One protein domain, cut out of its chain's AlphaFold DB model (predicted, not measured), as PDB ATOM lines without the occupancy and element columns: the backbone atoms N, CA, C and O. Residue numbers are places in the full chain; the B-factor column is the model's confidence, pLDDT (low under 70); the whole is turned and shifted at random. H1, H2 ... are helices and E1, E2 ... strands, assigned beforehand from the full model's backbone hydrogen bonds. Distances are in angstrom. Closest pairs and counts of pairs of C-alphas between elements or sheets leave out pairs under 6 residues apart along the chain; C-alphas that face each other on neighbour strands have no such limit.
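What this domain is: This is residues 34 to 150 of the 360 residues of the protein "Inhibitor I9 domain-containing protein" of Ophiocordyceps camponoti-leonardi (nom. inval.) (UniProt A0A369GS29). A strongly twisted sheet of five strands, E3 to E7, makes a wall with the helix H1 crossing one face, while a small separate hairpin, E1 and E2, sits near the first residue of H1 and near E7. The short helix H2, following E7 directly, only grazes the sheet, and long links join E3 to E4 and E4 to E5. The printed part has 117 residues, with two named helices and seven named strands in the order E1 E2 H1 E3 E4 E5 E6 E7 H2; the large sheet runs E3 - E4 - E5 - E6 - E7, all antiparallel. The class is mixed, helices and strands, with under half of the residues, 58 of 117, in named elements. The whole is compact, with a radius of gyration of the C-alphas of 13.8 A and spans of 43 by 36 by 31 A.

Where its parts are: Find C-alpha 45 at (55.588, 79.793, 81.697), where E1, residues 45 to 48, begins; E2 follows at residues 51 to 54. H1 runs from residue 55 to 64, 14.2 A long. Then come E3, residues 70 to 73, E4, residues 91 to 95, and E5, residues 108 to 114, 18.3 A long. Look for C-alpha 119 at (58.471, 60.471, 78.594): E6 runs from there to residue 128, 24.9 A, and bends by 64 degrees at residue 122. E7, residues 136 to 142, spans 16.5 A, and H2, residues 143 to 149, ends at C-alpha 149, (49.163, 78.266, 68.431).

How they stand to each other: Begin with the large sheet, a meander, each strand the antiparallel neighbour of the one before; E3 and E7 are its edge strands. Across the hairpin E3 and E4, N 71 and O 93 are 2.9 A apart, within hydrogen-bond range, as are N 92 and O 112 of E4 and E5 at 2.8 A, N 111 and O 123 of E5 and E6 at 2.8 A, and N 126 and O 138 of E6 and E7 at 2.8 A. H1 is on one face of this sheet, two layers, at a height over the sheet of 9.5 A; it lies over E5 and runs across the strands, at 68 degrees on the local plane. H2 only grazes the sheet with residues 143 to 146; its closest C-alphas to E6 are those of Val 143 and Phe 122, 5.3 A. In the hairpin E1 and E2, N 46 and O 53 are within hydrogen-bond range at 2.8 A. The closest C-alphas of E1 and E7, Ile 46 and Tyr 141, are 7.3 A apart. In H1 and H2 every O i to N i+4 pair is within hydrogen-bond range.

The domain as a whole: The C-alphas farthest apart, Thr 39 and Arg 132, are 43.2 A from each other. The printed part has no cut; its long links are residues 74 to 90 and 96 to 107. Confidence is under 70 at residues 36 to 43, 87 to 88, 99 to 106 and 116 to 117.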
ATOM      1  N   PRO A  34      58.364  65.440  73.737       74.88
ATOM      2  CA  PRO A  34      59.353  64.564  74.339       74.88
ATOM      3  C   PRO A  34      60.097  65.327  75.433       74.88
ATOM      4  O   PRO A  34      60.757  66.332  75.175       74.88
ATOM      5  N   LEU A  35      60.040  64.821  76.660       72.50
ATOM      6  CA  LEU A  35      60.722  65.439  77.791       72.50
ATOM      7  C   LEU A  35      62.218  65.136  77.825       72.50
ATOM      8  O   LEU A  35      62.892  65.661  78.698       72.50
ATOM      9  N   SER A  36      62.756  64.296  76.931       59.66
ATOM     10  CA  SER A  36      64.143  63.804  76.980       59.66
ATOM     11  C   SER A  36      65.204  64.879  76.692       59.66
ATOM     12  O   SER A  36      66.293  64.798  77.257       59.66
ATOM     13  N   ASN A  37      64.884  65.924  75.919       56.12
ATOM     14  CA  ASN A  37      65.821  66.996  75.563       56.12
ATOM     15  C   ASN A  37      65.420  68.326  76.217       56.12
ATOM     16  O   ASN A  37      64.457  68.965  75.805       56.12
ATOM     17  N   LYS A  38      66.194  68.770  77.219       51.59
ATOM     18  CA  LYS A  38      66.000  70.081  77.874       51.59
ATOM     19  C   LYS A  38      66.091  71.254  76.888       51.59
ATOM     20  O   LYS A  38      65.447  72.266  77.107       51.59
ATOM     21  N   THR A  39      66.861  71.100  75.812       45.38
ATOM     22  CA  THR A  39      67.121  72.123  74.788       45.38
ATOM     23  C   THR A  39      66.020  72.271  73.736       45.38
ATOM     24  O   THR A  39      66.102  73.181  72.922       45.38
ATOM     25  N   SER A  40      65.004  71.399  73.720       50.25
ATOM     26  CA  SER A  40      63.912  71.462  72.733       50.25
ATOM     27  C   SER A  40      62.564  71.868  73.321       50.25
ATOM     28  O   SER A  40      61.572  71.894  72.594       50.25
ATOM     29  N   LEU A  41      62.492  72.102  74.634       57.72
ATOM     30  CA  LEU A  41      61.265  72.557  75.275       57.72
ATOM     31  C   LEU A  41      61.266  74.089  75.284       57.72
ATOM     32  O   LEU A  41      62.217  74.674  75.799       57.72
ATOM     33  N   PRO A  42      60.227  74.739  74.740       60.34
ATOM     34  CA  PRO A  42      60.137  76.192  74.771       60.34
ATOM     35  C   PRO A  42      60.099  76.689  76.231       60.34
ATOM     36  O   PRO A  42      59.552  75.988  77.094       60.34
ATOM     37  N   PRO A  43      60.611  77.894  76.535       65.81
ATOM     38  CA  PRO A  43      60.512  78.515  77.854       65.81
ATOM     39  C   PRO A  43      59.087  79.037  78.106       65.81
ATOM     40  O   PRO A  43      58.853  80.220  78.342       65.81
ATOM     41  N   VAL A  44      58.095  78.149  78.026       72.44
ATOM     42  CA  VAL A  44      56.699  78.477  78.312       72.44
ATOM     43  C   VAL A  44      56.511  78.488  79.820       72.44
ATOM     44  O   VAL A  44      56.753  77.485  80.502       72.44
ATOM     45  N   LYS A  45      56.053  79.635  80.323       82.38
ATOM     46  CA  LYS A  45      55.588  79.793  81.697       82.38
ATOM     47  C   LYS A  45      54.109  79.444  81.770       82.38
ATOM     48  O   LYS A  45      53.279  80.081  81.127       82.38
ATOM     49  N   ILE A  46      53.782  78.436  82.563       84.50
ATOM     50  CA  ILE A  46      52.422  77.962  82.793       84.50
ATOM     51  C   ILE A  46      51.963  78.495  84.145       84.50
ATOM     52  O   ILE A  46      52.599  78.235  85.165       84.50
ATOM     53  N   LYS A  47      50.857  79.239  84.162       84.88
ATOM     54  CA  LYS A  47      50.256  79.723  85.408       84.88
ATOM     55  C   LYS A  47      49.439  78.610  86.053       84.88
ATOM     56  O   LYS A  47      48.439  78.173  85.487       84.88
ATOM     57  N   LEU A  48      49.873  78.163  87.227       84.25
ATOM     58  CA  LEU A  48      49.152  77.230  88.090       84.25
ATOM     59  C   LEU A  48      48.814  77.985  89.379       84.25
ATOM     60  O   LEU A  48      49.675  78.175  90.233       84.25
ATOM     61  N   GLU A  49      47.574  78.469  89.476       81.75
ATOM     62  CA  GLU A  49      47.138  79.407  90.524       81.75
ATOM     63  C   GLU A  49      47.997  80.686  90.557       81.75
ATOM     64  O   GLU A  49      48.075  81.397  89.553       81.75
ATOM     65  N   ALA A  50      48.620  80.986  91.702       79.12
ATOM     66  CA  ALA A  50      49.509  82.126  91.901       79.12
ATOM     67  C   ALA A  50      50.950  81.862  91.420       79.12
ATOM     68  O   ALA A  50      51.723  82.808  91.268       79.12
ATOM     69  N   ALA A  51      51.309  80.603  91.143       81.12
ATOM     70  CA  ALA A  51      52.665  80.215  90.784       81.12
ATOM     71  C   ALA A  51      52.864  80.133  89.262       81.12
ATOM     72  O   ALA A  51      52.060  79.550  88.526       81.12
ATOM     73  N   GLU A  52      53.995  80.651  88.782       84.69
ATOM     74  CA  GLU A  52      54.459  80.439  87.409       84.69
ATOM     75  C   GLU A  52      55.412  79.243  87.352       84.69
ATOM     76  O   GLU A  52      56.412  79.172  88.069       84.69
ATOM     77  N   TRP A  53      55.097  78.286  86.485       84.88
ATOM     78  CA  TRP A  53      55.866  77.064  86.300       84.88
ATOM     79  C   TRP A  53      56.519  77.028  84.930       84.88
ATOM     80  O   TRP A  53      55.852  77.166  83.910       84.88
ATOM     81  N   GLU A  54      57.817  76.757  84.897       84.50
ATOM     82  CA  GLU A  54      58.515  76.463  83.650       84.50
ATOM     83  C   GLU A  54      58.373  74.985  83.272       84.50
ATOM     84  O   GLU A  54      58.426  74.093  84.129       84.50
ATOM     85  N   LEU A  55      58.278  74.703  81.970       82.12
ATOM     86  CA  LEU A  55      58.294  73.331  81.446       82.12
ATOM     87  C   LEU A  55      59.548  72.546  81.864       82.12
ATOM     88  O   LEU A  55      59.472  71.335  82.071       82.12
ATOM     89  N   SER A  56      60.684  73.225  82.040       80.12
ATOM     90  CA  SER A  56      61.939  72.649  82.541       80.12
ATOM     91  C   SER A  56      61.767  72.044  83.946       80.12
ATOM     92  O   SER A  56      62.159  70.898  84.190       80.12
ATOM     93  N   LYS A  57      61.112  72.782  84.850       85.69
ATOM     94  CA  LYS A  57      60.796  72.370  86.221       85.69
ATOM     95  C   LYS A  57      59.793  71.220  86.229       85.69
ATOM     96  O   LYS A  57      60.013  70.228  86.920       85.69
ATOM     97  N   ILE A  58      58.739  71.311  85.415       86.56
ATOM     98  CA  ILE A  58      57.737  70.240  85.258       86.56
ATOM     99  C   ILE A  58      58.400  68.953  84.746       86.56
ATOM    100  O   ILE A  58      58.163  67.876  85.288       86.56
ATOM    101  N   SER A  59      59.285  69.060  83.752       84.38
ATOM    102  CA  SER A  59      60.049  67.924  83.230       84.38
ATOM    103  C   SER A  59      60.921  67.274  84.304       84.38
ATOM    104  O   SER A  59      60.944  66.047  84.407       84.38
ATOM    105  N   GLY A  60      61.604  68.078  85.125       84.06
ATOM    106  CA  GLY A  60      62.380  67.584  86.262       84.06
ATOM    107  C   GLY A  60      61.528  66.754  87.222       84.06
ATOM    108  O   GLY A  60      61.900  65.625  87.534       84.06
ATOM    109  N   MET A  61      60.351  67.271  87.593       86.88
ATOM    110  CA  MET A  61      59.409  66.586  88.487       86.88
ATOM    111  C   MET A  61      58.908  65.259  87.908       86.88
ATOM    112  O   MET A  61      58.871  64.250  88.607       86.88
ATOM    113  N   ILE A  62      58.562  65.238  86.618       87.69
ATOM    114  CA  ILE A  62      58.090  64.030  85.926       87.69
ATOM    115  C   ILE A  62      59.155  62.926  85.935       87.69
ATOM    116  O   ILE A  62      58.828  61.756  86.154       87.69
ATOM    117  N   ARG A  63      60.425  63.302  85.734       85.31
ATOM    118  CA  ARG A  63      61.561  62.371  85.732       85.31
ATOM    119  C   ARG A  63      61.883  61.840  87.129       85.31
ATOM    120  O   ARG A  63      62.279  60.688  87.255       85.31
ATOM    121  N   SER A  64      61.720  62.662  88.167       85.06
ATOM    122  CA  SER A  64      61.932  62.244  89.561       85.06
ATOM    123  C   SER A  64      60.733  61.516  90.176       85.06
ATOM    124  O   SER A  64      60.854  60.977  91.273       85.06
ATOM    125  N   ALA A  65      59.574  61.509  89.509       85.94
ATOM    126  CA  ALA A  65      58.365  60.888  90.030       85.94
ATOM    127  C   ALA A  65      58.531  59.368  90.177       85.94
ATOM    128  O   ALA A  65      58.725  58.632  89.201       85.94
ATOM    129  N   ASN A  66      58.408  58.897  91.417       82.88
ATOM    130  CA  ASN A  66      58.345  57.482  91.763       82.88
ATOM    131  C   ASN A  66      56.959  56.892  91.426       82.88
ATOM    132  O   ASN A  66      56.044  57.603  91.010       82.88
ATOM    133  N   ASN A  67      56.779  55.580  91.587       79.31
ATOM    134  CA  ASN A  67      55.498  54.919  91.284       79.31
ATOM    135  C   ASN A  67      54.345  55.351  92.206       79.31
ATOM    136  O   ASN A  67      53.191  55.221  91.822       79.31
ATOM    137  N   GLU A  68      54.636  55.897  93.387       76.19
ATOM    138  CA  GLU A  68      53.623  56.324  94.365       76.19
ATOM    139  C   GLU A  68      52.932  57.637  93.976       76.19
ATOM    140  O   GLU A  68      51.792  57.889  94.358       76.19
ATOM    141  N   THR A  69      53.610  58.478  93.192       78.56
ATOM    142  CA  THR A  69      53.077  59.760  92.696       78.56
ATOM    143  C   THR A  69      52.356  59.631  91.353       78.56
ATOM    144  O   THR A  69      51.864  60.629  90.819       78.56
ATOM    145  N   GLN A  70      52.289  58.410  90.817       85.19
ATOM    146  CA  GLN A  70      51.704  58.083  89.526       85.19
ATOM    147  C   GLN A  70      50.328  57.447  89.694       85.19
ATOM    148  O   GLN A  70      50.151  56.470  90.417       85.19
ATOM    149  N   GLU A  71      49.360  57.955  88.945       87.62
ATOM    150  CA  GLU A  71      48.024  57.376  88.858       87.62
ATOM    151  C   GLU A  71      47.647  57.161  87.395       87.62
ATOM    152  O   GLU A  71      47.997  57.959  86.524       87.62
ATOM    153  N   VAL A  72      46.908  56.091  87.093       88.81
ATOM    154  CA  VAL A  72      46.390  55.884  85.736       88.81
ATOM    155  C   VAL A  72      45.399  57.001  85.415       88.81
ATOM    156  O   VAL A  72      44.356  57.136  86.058       88.81
ATOM    157  N   PHE A  73      45.709  57.793  84.392       90.06
ATOM    158  CA  PHE A  73      44.869  58.893  83.955       90.06
ATOM    159  C   PHE A  73      43.828  58.405  82.954       90.06
ATOM    160  O   PHE A  73      44.129  57.977  81.835       90.06
ATOM    161  N   ARG A  74      42.557  58.525  83.337       87.88
ATOM    162  CA  ARG A  74      41.456  58.296  82.411       87.88
ATOM    163  C   ARG A  74      41.323  59.511  81.502       87.88
ATOM    164  O   ARG A  74      40.878  60.564  81.934       87.88
ATOM    165  N   ASN A  75      41.652  59.324  80.230       89.44
ATOM    166  CA  ASN A  75      41.653  60.361  79.201       89.44
ATOM    167  C   ASN A  75      40.244  60.794  78.738       89.44
ATOM    168  O   ASN A  75      39.924  60.756  77.549       89.44
ATOM    169  N   GLN A  76      39.367  61.128  79.680       87.81
ATOM    170  CA  GLN A  76      37.988  61.533  79.437       87.81
ATOM    171  C   GLN A  76      37.568  62.587  80.459       87.81
ATOM    172  O   GLN A  76      37.833  62.433  81.650       87.81
ATOM    173  N   ASP A  77      36.868  63.617  79.997       84.56
ATOM    174  CA  ASP A  77      36.248  64.608  80.872       84.56
ATOM    175  C   ASP A  77      34.915  64.116  81.477       84.56
ATOM    176  O   ASP A  77      34.489  62.971  81.283       84.56
ATOM    177  N   GLN A  78      34.229  64.997  82.217       82.06
ATOM    178  CA  GLN A  78      32.918  64.703  82.816       82.06
ATOM    179  C   GLN A  78      31.840  64.347  81.774       82.06
ATOM    180  O   GLN A  78      30.909  63.606  82.081       82.06
ATOM    181  N   GLN A  79      31.982  64.835  80.539       86.19
ATOM    182  CA  GLN A  79      31.085  64.581  79.411       86.19
ATOM    183  C   GLN A  79      31.532  63.376  78.562       86.19
ATOM    184  O   GLN A  79      30.925  63.089  77.532       86.19
ATOM    185  N   ARG A  80      32.561  62.635  79.001       84.94
ATOM    186  CA  ARG A  80      33.205  61.518  78.282       84.94
ATOM    187  C   ARG A  80      33.923  61.929  76.993       84.94
ATOM    188  O   ARG A  80      34.265  61.058  76.188       84.94
ATOM    189  N   LYS A  81      34.193  63.218  76.795       87.44
ATOM    190  CA  LYS A  81      34.991  63.711  75.675       87.44
ATOM    191  C   LYS A  81      36.470  63.441  75.941       87.44
ATOM    192  O   LYS A  81      36.950  63.589  77.064       87.44
ATOM    193  N   ILE A  82      37.191  63.036  74.900       88.94
ATOM    194  CA  ILE A  82      38.636  62.792  74.964       88.94
ATOM    195  C   ILE A  82      39.359  64.117  75.235       88.94
ATOM    196  O   ILE A  82      39.136  65.099  74.526       88.94
ATOM    197  N   MET A  83      40.222  64.137  76.253       88.88
ATOM    198  CA  MET A  83      40.955  65.343  76.657       88.88
ATOM    199  C   MET A  83      42.242  65.531  75.843       88.88
ATOM    200  O   MET A  83      42.491  66.615  75.314       88.88
ATOM    201  N   PHE A  84      43.027  64.464  75.688       90.00
ATOM    202  CA  PHE A  84      44.306  64.458  74.979       90.00
ATOM    203  C   PHE A  84      44.290  63.442  73.838       90.00
ATOM    204  O   PHE A  84      43.815  62.322  73.997       90.00
ATOM    205  N   ASN A  85      44.840  63.794  72.682       83.19
ATOM    206  CA  ASN A  85      44.961  62.858  71.568       83.19
ATOM    207  C   ASN A  85      46.157  61.912  71.805       83.19
ATOM    208  O   ASN A  85      47.258  62.173  71.340       83.19
ATOM    209  N   SER A  86      45.946  60.827  72.560       79.44
ATOM    210  CA  SER A  86      46.930  59.746  72.765       79.44
ATOM    211  C   SER A  86      46.617  58.569  71.840       79.44
ATOM    212  O   SER A  86      45.464  58.147  71.750       79.44
ATOM    213  N   LEU A  87      47.628  58.054  71.132       63.78
ATOM    214  CA  LEU A  87      47.438  57.101  70.034       63.78
ATOM    215  C   LEU A  87      47.339  55.629  70.457       63.78
ATOM    216  O   LEU A  87      46.857  54.831  69.656       63.78
ATOM    217  N   SER A  88      47.766  55.232  71.662       60.84
ATOM    218  CA  SER A  88      47.768  53.791  71.994       60.84
ATOM    219  C   SER A  88      48.041  53.395  73.445       60.84
ATOM    220  O   SER A  88      47.709  52.270  73.816       60.84
ATOM    221  N   LYS A  89      48.632  54.258  74.280       76.69
ATOM    222  CA  LYS A  89      49.066  53.873  75.634       76.69
ATOM    223  C   LYS A  89      48.273  54.573  76.736       76.69
ATOM    224  O   LYS A  89      47.780  55.690  76.521       76.69
ATOM    225  N   PRO A  90      48.138  53.925  77.911       84.75
ATOM    226  CA  PRO A  90      47.524  54.552  79.068       84.75
ATOM    227  C   PRO A  90      48.320  55.799  79.448       84.75
ATOM    228  O   PRO A  90      49.543  55.763  79.567       84.75
ATOM    229  N   LEU A  91      47.606  56.904  79.623       91.19
ATOM    230  CA  LEU A  91      48.191  58.113  80.172       91.19
ATOM    231  C   LEU A  91      48.327  57.953  81.685       91.19
ATOM    232  O   LEU A  91      47.525  57.274  82.330       91.19
ATOM    233  N   ILE A  92      49.339  58.598  82.242       92.56
ATOM    234  CA  ILE A  92      49.644  58.618  83.666       92.56
ATOM    235  C   ILE A  92      49.548  60.067  84.132       92.56
ATOM    236  O   ILE A  92      50.035  60.980  83.464       92.56
ATOM    237  N   ALA A  93      48.896  60.271  85.268       92.06
ATOM    238  CA  ALA A  93      48.872  61.526  85.992       92.06
ATOM    239  C   ALA A  93      49.982  61.504  87.044       92.06
ATOM    240  O   ALA A  93      50.007  60.621  87.899       92.06
ATOM    241  N   ILE A  94      50.886  62.476  86.980       90.81
ATOM    242  CA  ILE A  94      51.935  62.706  87.974       90.81
ATOM    243  C   ILE A  94      51.556  63.949  88.765       90.81
ATOM    244  O   ILE A  94      51.460  65.035  88.188       90.81
ATOM    245  N   LYS A  95      51.344  63.796  90.072       90.44
ATOM    246  CA  LYS A  95      50.984  64.917  90.952       90.44
ATOM    247  C   LYS A  95      52.116  65.942  90.991       90.44
ATOM    248  O   LYS A  95      53.272  65.589  91.216       90.44
ATOM    249  N   LEU A  96      51.777  67.209  90.774       87.50
ATOM    250  CA  LEU A  96      52.719  68.319  90.862       87.50
ATOM    251  C   LEU A  96      52.647  68.929  92.272       87.50
ATOM    252  O   LEU A  96      51.562  69.345  92.688       87.50
ATOM    253  N   PRO A  97      53.764  68.994  93.020       79.94
ATOM    254  CA  PRO A  97      53.779  69.649  94.322       79.94
ATOM    255  C   PRO A  97      53.754  71.167  94.117       79.94
ATOM    256  O   PRO A  97      54.720  71.735  93.608       79.94
ATOM    257  N   ILE A  98      52.666  71.840  94.490       73.06
ATOM    258  CA  ILE A  98      52.662  73.307  94.572       73.06
ATOM    259  C   ILE A  98      53.355  73.692  95.877       73.06
ATOM    260  O   ILE A  98      53.050  73.138  96.927       73.06
ATOM    261  N   ALA A  99      54.354  74.570  95.774       55.91
ATOM    262  CA  ALA A  99      55.257  74.917  96.870       55.91
ATOM    263  C   ALA A  99      54.753  76.074  97.751       55.91
ATOM    264  O   ALA A  99      55.426  76.413  98.718       55.91
ATOM    265  N   ASP A 100      53.603  76.671  97.430       57.25
ATOM    266  CA  ASP A 100      53.042  77.750  98.241       57.25
ATOM    267  C   ASP A 100      52.258  77.173  99.423       57.25
ATOM    268  O   ASP A 100      51.401  76.303  99.257       57.25
ATOM    269  N   GLU A 101      52.563  77.684 100.619       49.78
ATOM    270  CA  GLU A 101      52.156  77.206 101.954       49.78
ATOM    271  C   GLU A 101      50.634  77.182 102.234       49.78
ATOM    272  O   GLU A 101      50.212  76.987 103.372       49.78
ATOM    273  N   GLY A 102      49.785  77.358 101.219       54.25
ATOM    274  CA  GLY A 102      48.326  77.373 101.349       54.25
ATOM    275  C   GLY A 102      47.565  76.487 100.362       54.25
ATOM    276  O   GLY A 102      46.357  76.322 100.531       54.25
ATOM    277  N   THR A 103      48.226  75.905  99.356       55.78
ATOM    278  CA  THR A 103      47.553  75.048  98.371       55.78
ATOM    279  C   THR A 103      47.735  73.584  98.753       55.78
ATOM    280  O   THR A 103      48.857  73.108  98.929       55.78
ATOM    281  N   GLU A 104      46.636  72.833  98.857       57.47
ATOM    282  CA  GLU A 104      46.704  71.387  99.066       57.47
ATOM    283  C   GLU A 104      47.517  70.736  97.930       57.47
ATOM    284  O   GLU A 104      47.157  70.799  96.744       57.47
ATOM    285  N   SER A 105      48.649  70.127  98.297       54.84
ATOM    286  CA  SER A 105      49.485  69.335  97.391       54.84
ATOM    287  C   SER A 105      48.622  68.301  96.658       54.84
ATOM    288  O   SER A 105      47.885  67.544  97.287       54.84
ATOM    289  N   GLY A 106      48.700  68.265  95.322       60.38
ATOM    290  CA  GLY A 106      47.891  67.363  94.485       60.38
ATOM    291  C   GLY A 106      46.722  68.013  93.735       60.38
ATOM    292  O   GLY A 106      46.014  67.310  93.015       60.38
ATOM    293  N   SER A 107      46.559  69.335  93.818       81.94
ATOM    294  CA  SER A 107      45.551  70.079  93.039       81.94
ATOM    295  C   SER A 107      45.822  70.088  91.526       81.94
ATOM    296  O   SER A 107      44.934  70.407  90.737       81.94
ATOM    297  N   TYR A 108      47.029  69.704  91.096       90.75
ATOM    298  CA  TYR A 108      47.423  69.640  89.690       90.75
ATOM    299  C   TYR A 108      48.211  68.373  89.388       90.75
ATOM    300  O   TYR A 108      49.044  67.934  90.183       90.75
ATOM    301  N   SER A 109      47.997  67.833  88.191       92.44
ATOM    302  CA  SER A 109      48.733  66.679  87.690       92.44
ATOM    303  C   SER A 109      49.237  66.917  86.274       92.44
ATOM    304  O   SER A 109      48.487  67.348  85.395       92.44
ATOM    305  N   ALA A 110      50.505  66.588  86.041       93.19
ATOM    306  CA  ALA A 110      51.066  66.472  84.706       93.19
ATOM    307  C   ALA A 110      50.589  65.169  84.060       93.19
ATOM    308  O   ALA A 110      50.671  64.102  84.668       93.19
ATOM    309  N   ILE A 111      50.106  65.254  82.825       94.06
ATOM    310  CA  ILE A 111      49.634  64.109  82.053       94.06
ATOM    311  C   ILE A 111      50.725  63.684  81.084       94.06
ATOM    312  O   ILE A 111      51.135  64.453  80.208       94.06
ATOM    313  N   VAL A 112      51.191  62.450  81.253       92.31
ATOM    314  CA  VAL A 112      52.297  61.885  80.484       92.31
ATOM    315  C   VAL A 112      51.960  60.508  79.935       92.31
ATOM    316  O   VAL A 112      51.103  59.801  80.456       92.31
ATOM    317  N   ASN A 113      52.676  60.101  78.900       89.75
ATOM    318  CA  ASN A 113      52.821  58.708  78.506       89.75
ATOM    319  C   ASN A 113      54.281  58.326  78.758       89.75
ATOM    320  O   ASN A 113      55.180  58.940  78.180       89.75
ATOM    321  N   ARG A 114      54.511  57.351  79.640       83.38
ATOM    322  CA  ARG A 114      55.843  56.780  79.840       83.38
ATOM    323  C   ARG A 114      56.060  55.693  78.802       83.38
ATOM    324  O   ARG A 114      55.525  54.591  78.922       83.38
ATOM    325  N   GLU A 115      56.840  56.002  77.778       74.94
ATOM    326  CA  GLU A 115      57.362  54.985  76.877       74.94
ATOM    327  C   GLU A 115      58.756  54.556  77.331       74.94
ATOM    328  O   GLU A 115      59.492  55.361  77.894       74.94
ATOM    329  N   GLU A 116      59.152  53.315  77.032       64.88
ATOM    330  CA  GLU A 116      60.451  52.738  77.434       64.88
ATOM    331  C   GLU A 116      61.658  53.629  77.107       64.88
ATOM    332  O   GLU A 116      62.689  53.553  77.769       64.88
ATOM    333  N   VAL A 117      61.534  54.480  76.086       62.06
ATOM    334  CA  VAL A 117      62.625  55.319  75.587       62.06
ATOM    335  C   VAL A 117      62.418  56.803  75.914       62.06
ATOM    336  O   VAL A 117      63.393  57.556  75.926       62.06
ATOM    337  N   LYS A 118      61.173  57.267  76.118       75.06
ATOM    338  CA  LYS A 118      60.837  58.700  76.228       75.06
ATOM    339  C   LYS A 118      59.582  58.925  77.069       75.06
ATOM    340  O   LYS A 118      58.541  58.327  76.813       75.06
ATOM    341  N   ASP A 119      59.661  59.888  77.981       81.50
ATOM    342  CA  ASP A 119      58.471  60.471  78.594       81.50
ATOM    343  C   ASP A 119      57.862  61.487  77.623       81.50
ATOM    344  O   ASP A 119      58.510  62.467  77.238       81.50
ATOM    345  N   LEU A 120      56.618  61.250  77.217       86.44
ATOM    346  CA  LEU A 120      55.850  62.154  76.366       86.44
ATOM    347  C   LEU A 120      54.879  62.952  77.232       86.44
ATOM    348  O   LEU A 120      54.000  62.382  77.873       86.44
ATOM    349  N   PHE A 121      55.018  64.271  77.241       88.69
ATOM    350  CA  PHE A 121      54.159  65.179  77.992       88.69
ATOM    351  C   PHE A 121      53.001  65.684  77.133       88.69
ATOM    352  O   PHE A 121      53.229  66.173  76.029       88.69
ATOM    353  N   PHE A 122      51.771  65.588  77.641       90.25
ATOM    354  CA  PHE A 122      50.546  65.979  76.925       90.25
ATOM    355  C   PHE A 122      49.905  67.250  77.483       90.25
ATOM    356  O   PHE A 122      49.240  67.988  76.751       90.25
ATOM    357  N   GLY A 123      50.083  67.520  78.775       92.56
ATOM    358  CA  GLY A 123      49.504  68.702  79.392       92.56
ATOM    359  C   GLY A 123      49.424  68.641  80.909       92.56
ATOM    360  O   GLY A 123      49.975  67.743  81.541       92.56
ATOM    361  N   ILE A 124      48.710  69.601  81.487       93.44
ATOM    362  CA  ILE A 124      48.440  69.694  82.922       93.44
ATOM    363  C   ILE A 124      46.935  69.764  83.122       93.44
ATOM    364  O   ILE A 124      46.233  70.495  82.417       93.44
ATOM    365  N   VAL A 125      46.448  69.018  84.106       93.44
ATOM    366  CA  VAL A 125      45.063  69.089  84.566       93.44
ATOM    367  C   VAL A 125      45.014  69.585  86.004       93.44
ATOM    368  O   VAL A 125      45.854  69.208  86.817       93.44
ATOM    369  N   ALA A 126      44.012  70.397  86.320       91.19
ATOM    370  CA  ALA A 126      43.586  70.642  87.688       91.19
ATOM    371  C   ALA A 126      42.721  69.466  88.151       91.19
ATOM    372  O   ALA A 126      41.843  69.003  87.412       91.19
ATOM    373  N   VAL A 127      42.966  68.992  89.367       88.81
ATOM    374  CA  VAL A 127      42.269  67.879  90.004       88.81
ATOM    375  C   VAL A 127      41.369  68.444  91.089       88.81
ATOM    376  O   VAL A 127      41.839  68.993  92.078       88.81
ATOM    377  N   LYS A 128      40.057  68.279  90.933       86.06
ATOM    378  CA  LYS A 128      39.095  68.597  91.988       86.06
ATOM    379  C   LYS A 128      38.606  67.300  92.615       86.06
ATOM    380  O   LYS A 128      37.860  66.539  91.983       86.06
ATOM    381  N   GLN A 129      39.061  67.043  93.841       79.94
ATOM    382  CA  GLN A 129      38.680  65.869  94.619       79.94
ATOM    383  C   GLN A 129      37.223  66.013  95.076       79.94
ATOM    384  O   GLN A 129      36.806  67.056  95.575       79.94
ATOM    385  N   GLN A 130      36.418  64.976  94.852       76.38
ATOM    386  CA  GLN A 130      35.027  64.949  95.296       76.38
ATOM    387  C   GLN A 130      34.936  64.139  96.587       76.38
ATOM    388  O   GLN A 130      35.424  63.014  96.641       76.38
ATOM    389  N   SER A 131      34.260  64.680  97.606       72.75
ATOM    390  CA  SER A 131      34.111  64.048  98.929       72.75
ATOM    391  C   SER A 131      33.483  62.648  98.856       72.75
ATOM    392  O   SER A 131      33.709  61.811  99.724       72.75
ATOM    393  N   ARG A 132      32.681  62.395  97.812       73.81
ATOM    394  CA  ARG A 132      32.067  61.102  97.481       73.81
ATOM    395  C   ARG A 132      31.974  60.951  95.961       73.81
ATOM    396  O   ARG A 132      30.906  61.125  95.384       73.81
ATOM    397  N   GLY A 133      33.093  60.686  95.294       77.06
ATOM    398  CA  GLY A 133      33.096  60.528  93.841       77.06
ATOM    399  C   GLY A 133      34.478  60.296  93.253       77.06
ATOM    400  O   GLY A 133      35.489  60.325  93.950       77.06
ATOM    401  N   ARG A 134      34.515  60.054  91.941       78.38
ATOM    402  CA  ARG A 134      35.774  60.033  91.189       78.38
ATOM    403  C   ARG A 134      36.305  61.467  91.068       78.38
ATOM    404  O   ARG A 134      35.495  62.387  90.948       78.38
ATOM    405  N   PRO A 135      37.633  61.672  91.077       82.94
ATOM    406  CA  PRO A 135      38.200  62.994  90.865       82.94
ATOM    407  C   PRO A 135      37.754  63.546  89.512       82.94
ATOM    408  O   PRO A 135      37.586  62.808  88.537       82.94
ATOM    409  N   THR A 136      37.550  64.857  89.472       85.00
ATOM    410  CA  THR A 136      37.214  65.561  88.235       85.00
ATOM    411  C   THR A 136      38.417  66.342  87.750       85.00
ATOM    412  O   THR A 136      39.094  66.993  88.543       85.00
ATOM    413  N   PHE A 137      38.678  66.250  86.451       89.31
ATOM    414  CA  PHE A 137      39.837  66.862  85.820       89.31
ATOM    415  C   PHE A 137      39.390  68.018  84.937       89.31
ATOM    416  O   PHE A 137      38.428  67.885  84.181       89.31
ATOM    417  N   THR A 138      40.105  69.134  85.021       90.12
ATOM    418  CA  THR A 138      39.953  70.273  84.108       90.12
ATOM    419  C   THR A 138      41.290  70.516  83.438       90.12
ATOM    420  O   THR A 138      42.301  70.602  84.125       90.12
ATOM    421  N   VAL A 139      41.326  70.596  82.109       91.69
ATOM    422  CA  VAL A 139      42.577  70.852  81.382       91.69
ATOM    423  C   VAL A 139      42.995  72.301  81.623       91.69
ATOM    424  O   VAL A 139      42.231  73.216  81.342       91.69
ATOM    425  N   VAL A 140      44.195  72.488  82.169       91.25
ATOM    426  CA  VAL A 140      44.788  73.802  82.472       91.25
ATOM    427  C   VAL A 140      45.779  74.187  81.386       91.25
ATOM    428  O   VAL A 140      45.853  75.338  80.977       91.25
ATOM    429  N   TYR A 141      46.524  73.198  80.903       90.50
ATOM    430  CA  TYR A 141      47.505  73.362  79.851       90.50
ATOM    431  C   TYR A 141      47.440  72.158  78.922       90.50
ATOM    432  O   TYR A 141      47.421  71.015  79.387       90.50
ATOM    433  N   LYS A 142      47.423  72.404  77.614       91.06
ATOM    434  CA  LYS A 142      47.363  71.351  76.603       91.06
ATOM    435  C   LYS A 142      48.444  71.578  75.561       91.06
ATOM    436  O   LYS A 142      48.389  72.536  74.799       91.06
ATOM    437  N   VAL A 143      49.392  70.646  75.489       87.31
ATOM    438  CA  VAL A 143      50.516  70.709  74.546       87.31
ATOM    439  C   VAL A 143      50.030  70.817  73.104       87.31
ATOM    440  O   VAL A 143      50.590  71.568  72.318       87.31
ATOM    441  N   GLU A 144      48.963  70.101  72.753       86.50
ATOM    442  CA  GLU A 144      48.365  70.183  71.420       86.50
ATOM    443  C   GLU A 144      47.913  71.603  71.053       86.50
ATOM    444  O   GLU A 144      48.070  72.004  69.900       86.50
ATOM    445  N   ASP A 145      47.369  72.356  72.008       88.06
ATOM    446  CA  ASP A 145      46.864  73.706  71.756       88.06
ATOM    447  C   ASP A 145      48.029  74.695  71.613       88.06
ATOM    448  O   ASP A 145      48.023  75.506  70.690       88.06
ATOM    449  N   GLU A 146      49.087  74.545  72.414       84.50
ATOM    450  CA  GLU A 146      50.340  75.302  72.256       84.50
ATOM    451  C   GLU A 146      51.058  74.995  70.939       84.50
ATOM    452  O   GLU A 146      51.574  75.881  70.257       84.50
ATOM    453  N   MET A 147      51.072  73.723  70.536       83.88
ATOM    454  CA  MET A 147      51.644  73.321  69.255       83.88
ATOM    455  C   MET A 147      50.851  73.902  68.082       83.88
ATOM    456  O   MET A 147      51.439  74.251  67.065       83.88
ATOM    457  N   LYS A 148      49.526  74.024  68.210       86.12
ATOM    458  CA  LYS A 148      48.677  74.656  67.190       86.12
ATOM    459  C   LYS A 148      48.801  76.176  67.181       86.12
ATOM    460  O   LYS A 148      48.714  76.759  66.107       86.12
ATOM    461  N   SER A 149      48.987  76.811  68.339       87.50
ATOM    462  CA  SER A 149      49.163  78.266  68.431       87.50
ATOM    463  C   SER A 149      50.524  78.712  67.894       87.50
ATOM    464  O   SER A 149      50.663  79.830  67.404       87.50
ATOM    465  N   GLY A 150      51.534  77.839  67.976       86.44
ATOM    466  CA  GLY A 150      52.904  78.171  67.607       86.44
ATOM    467  C   GLY A 150      53.616  79.049  68.629       86.44
ATOM    468  O   GLY A 150      54.696  79.553  68.328       86.44
TER     469      GLY A 150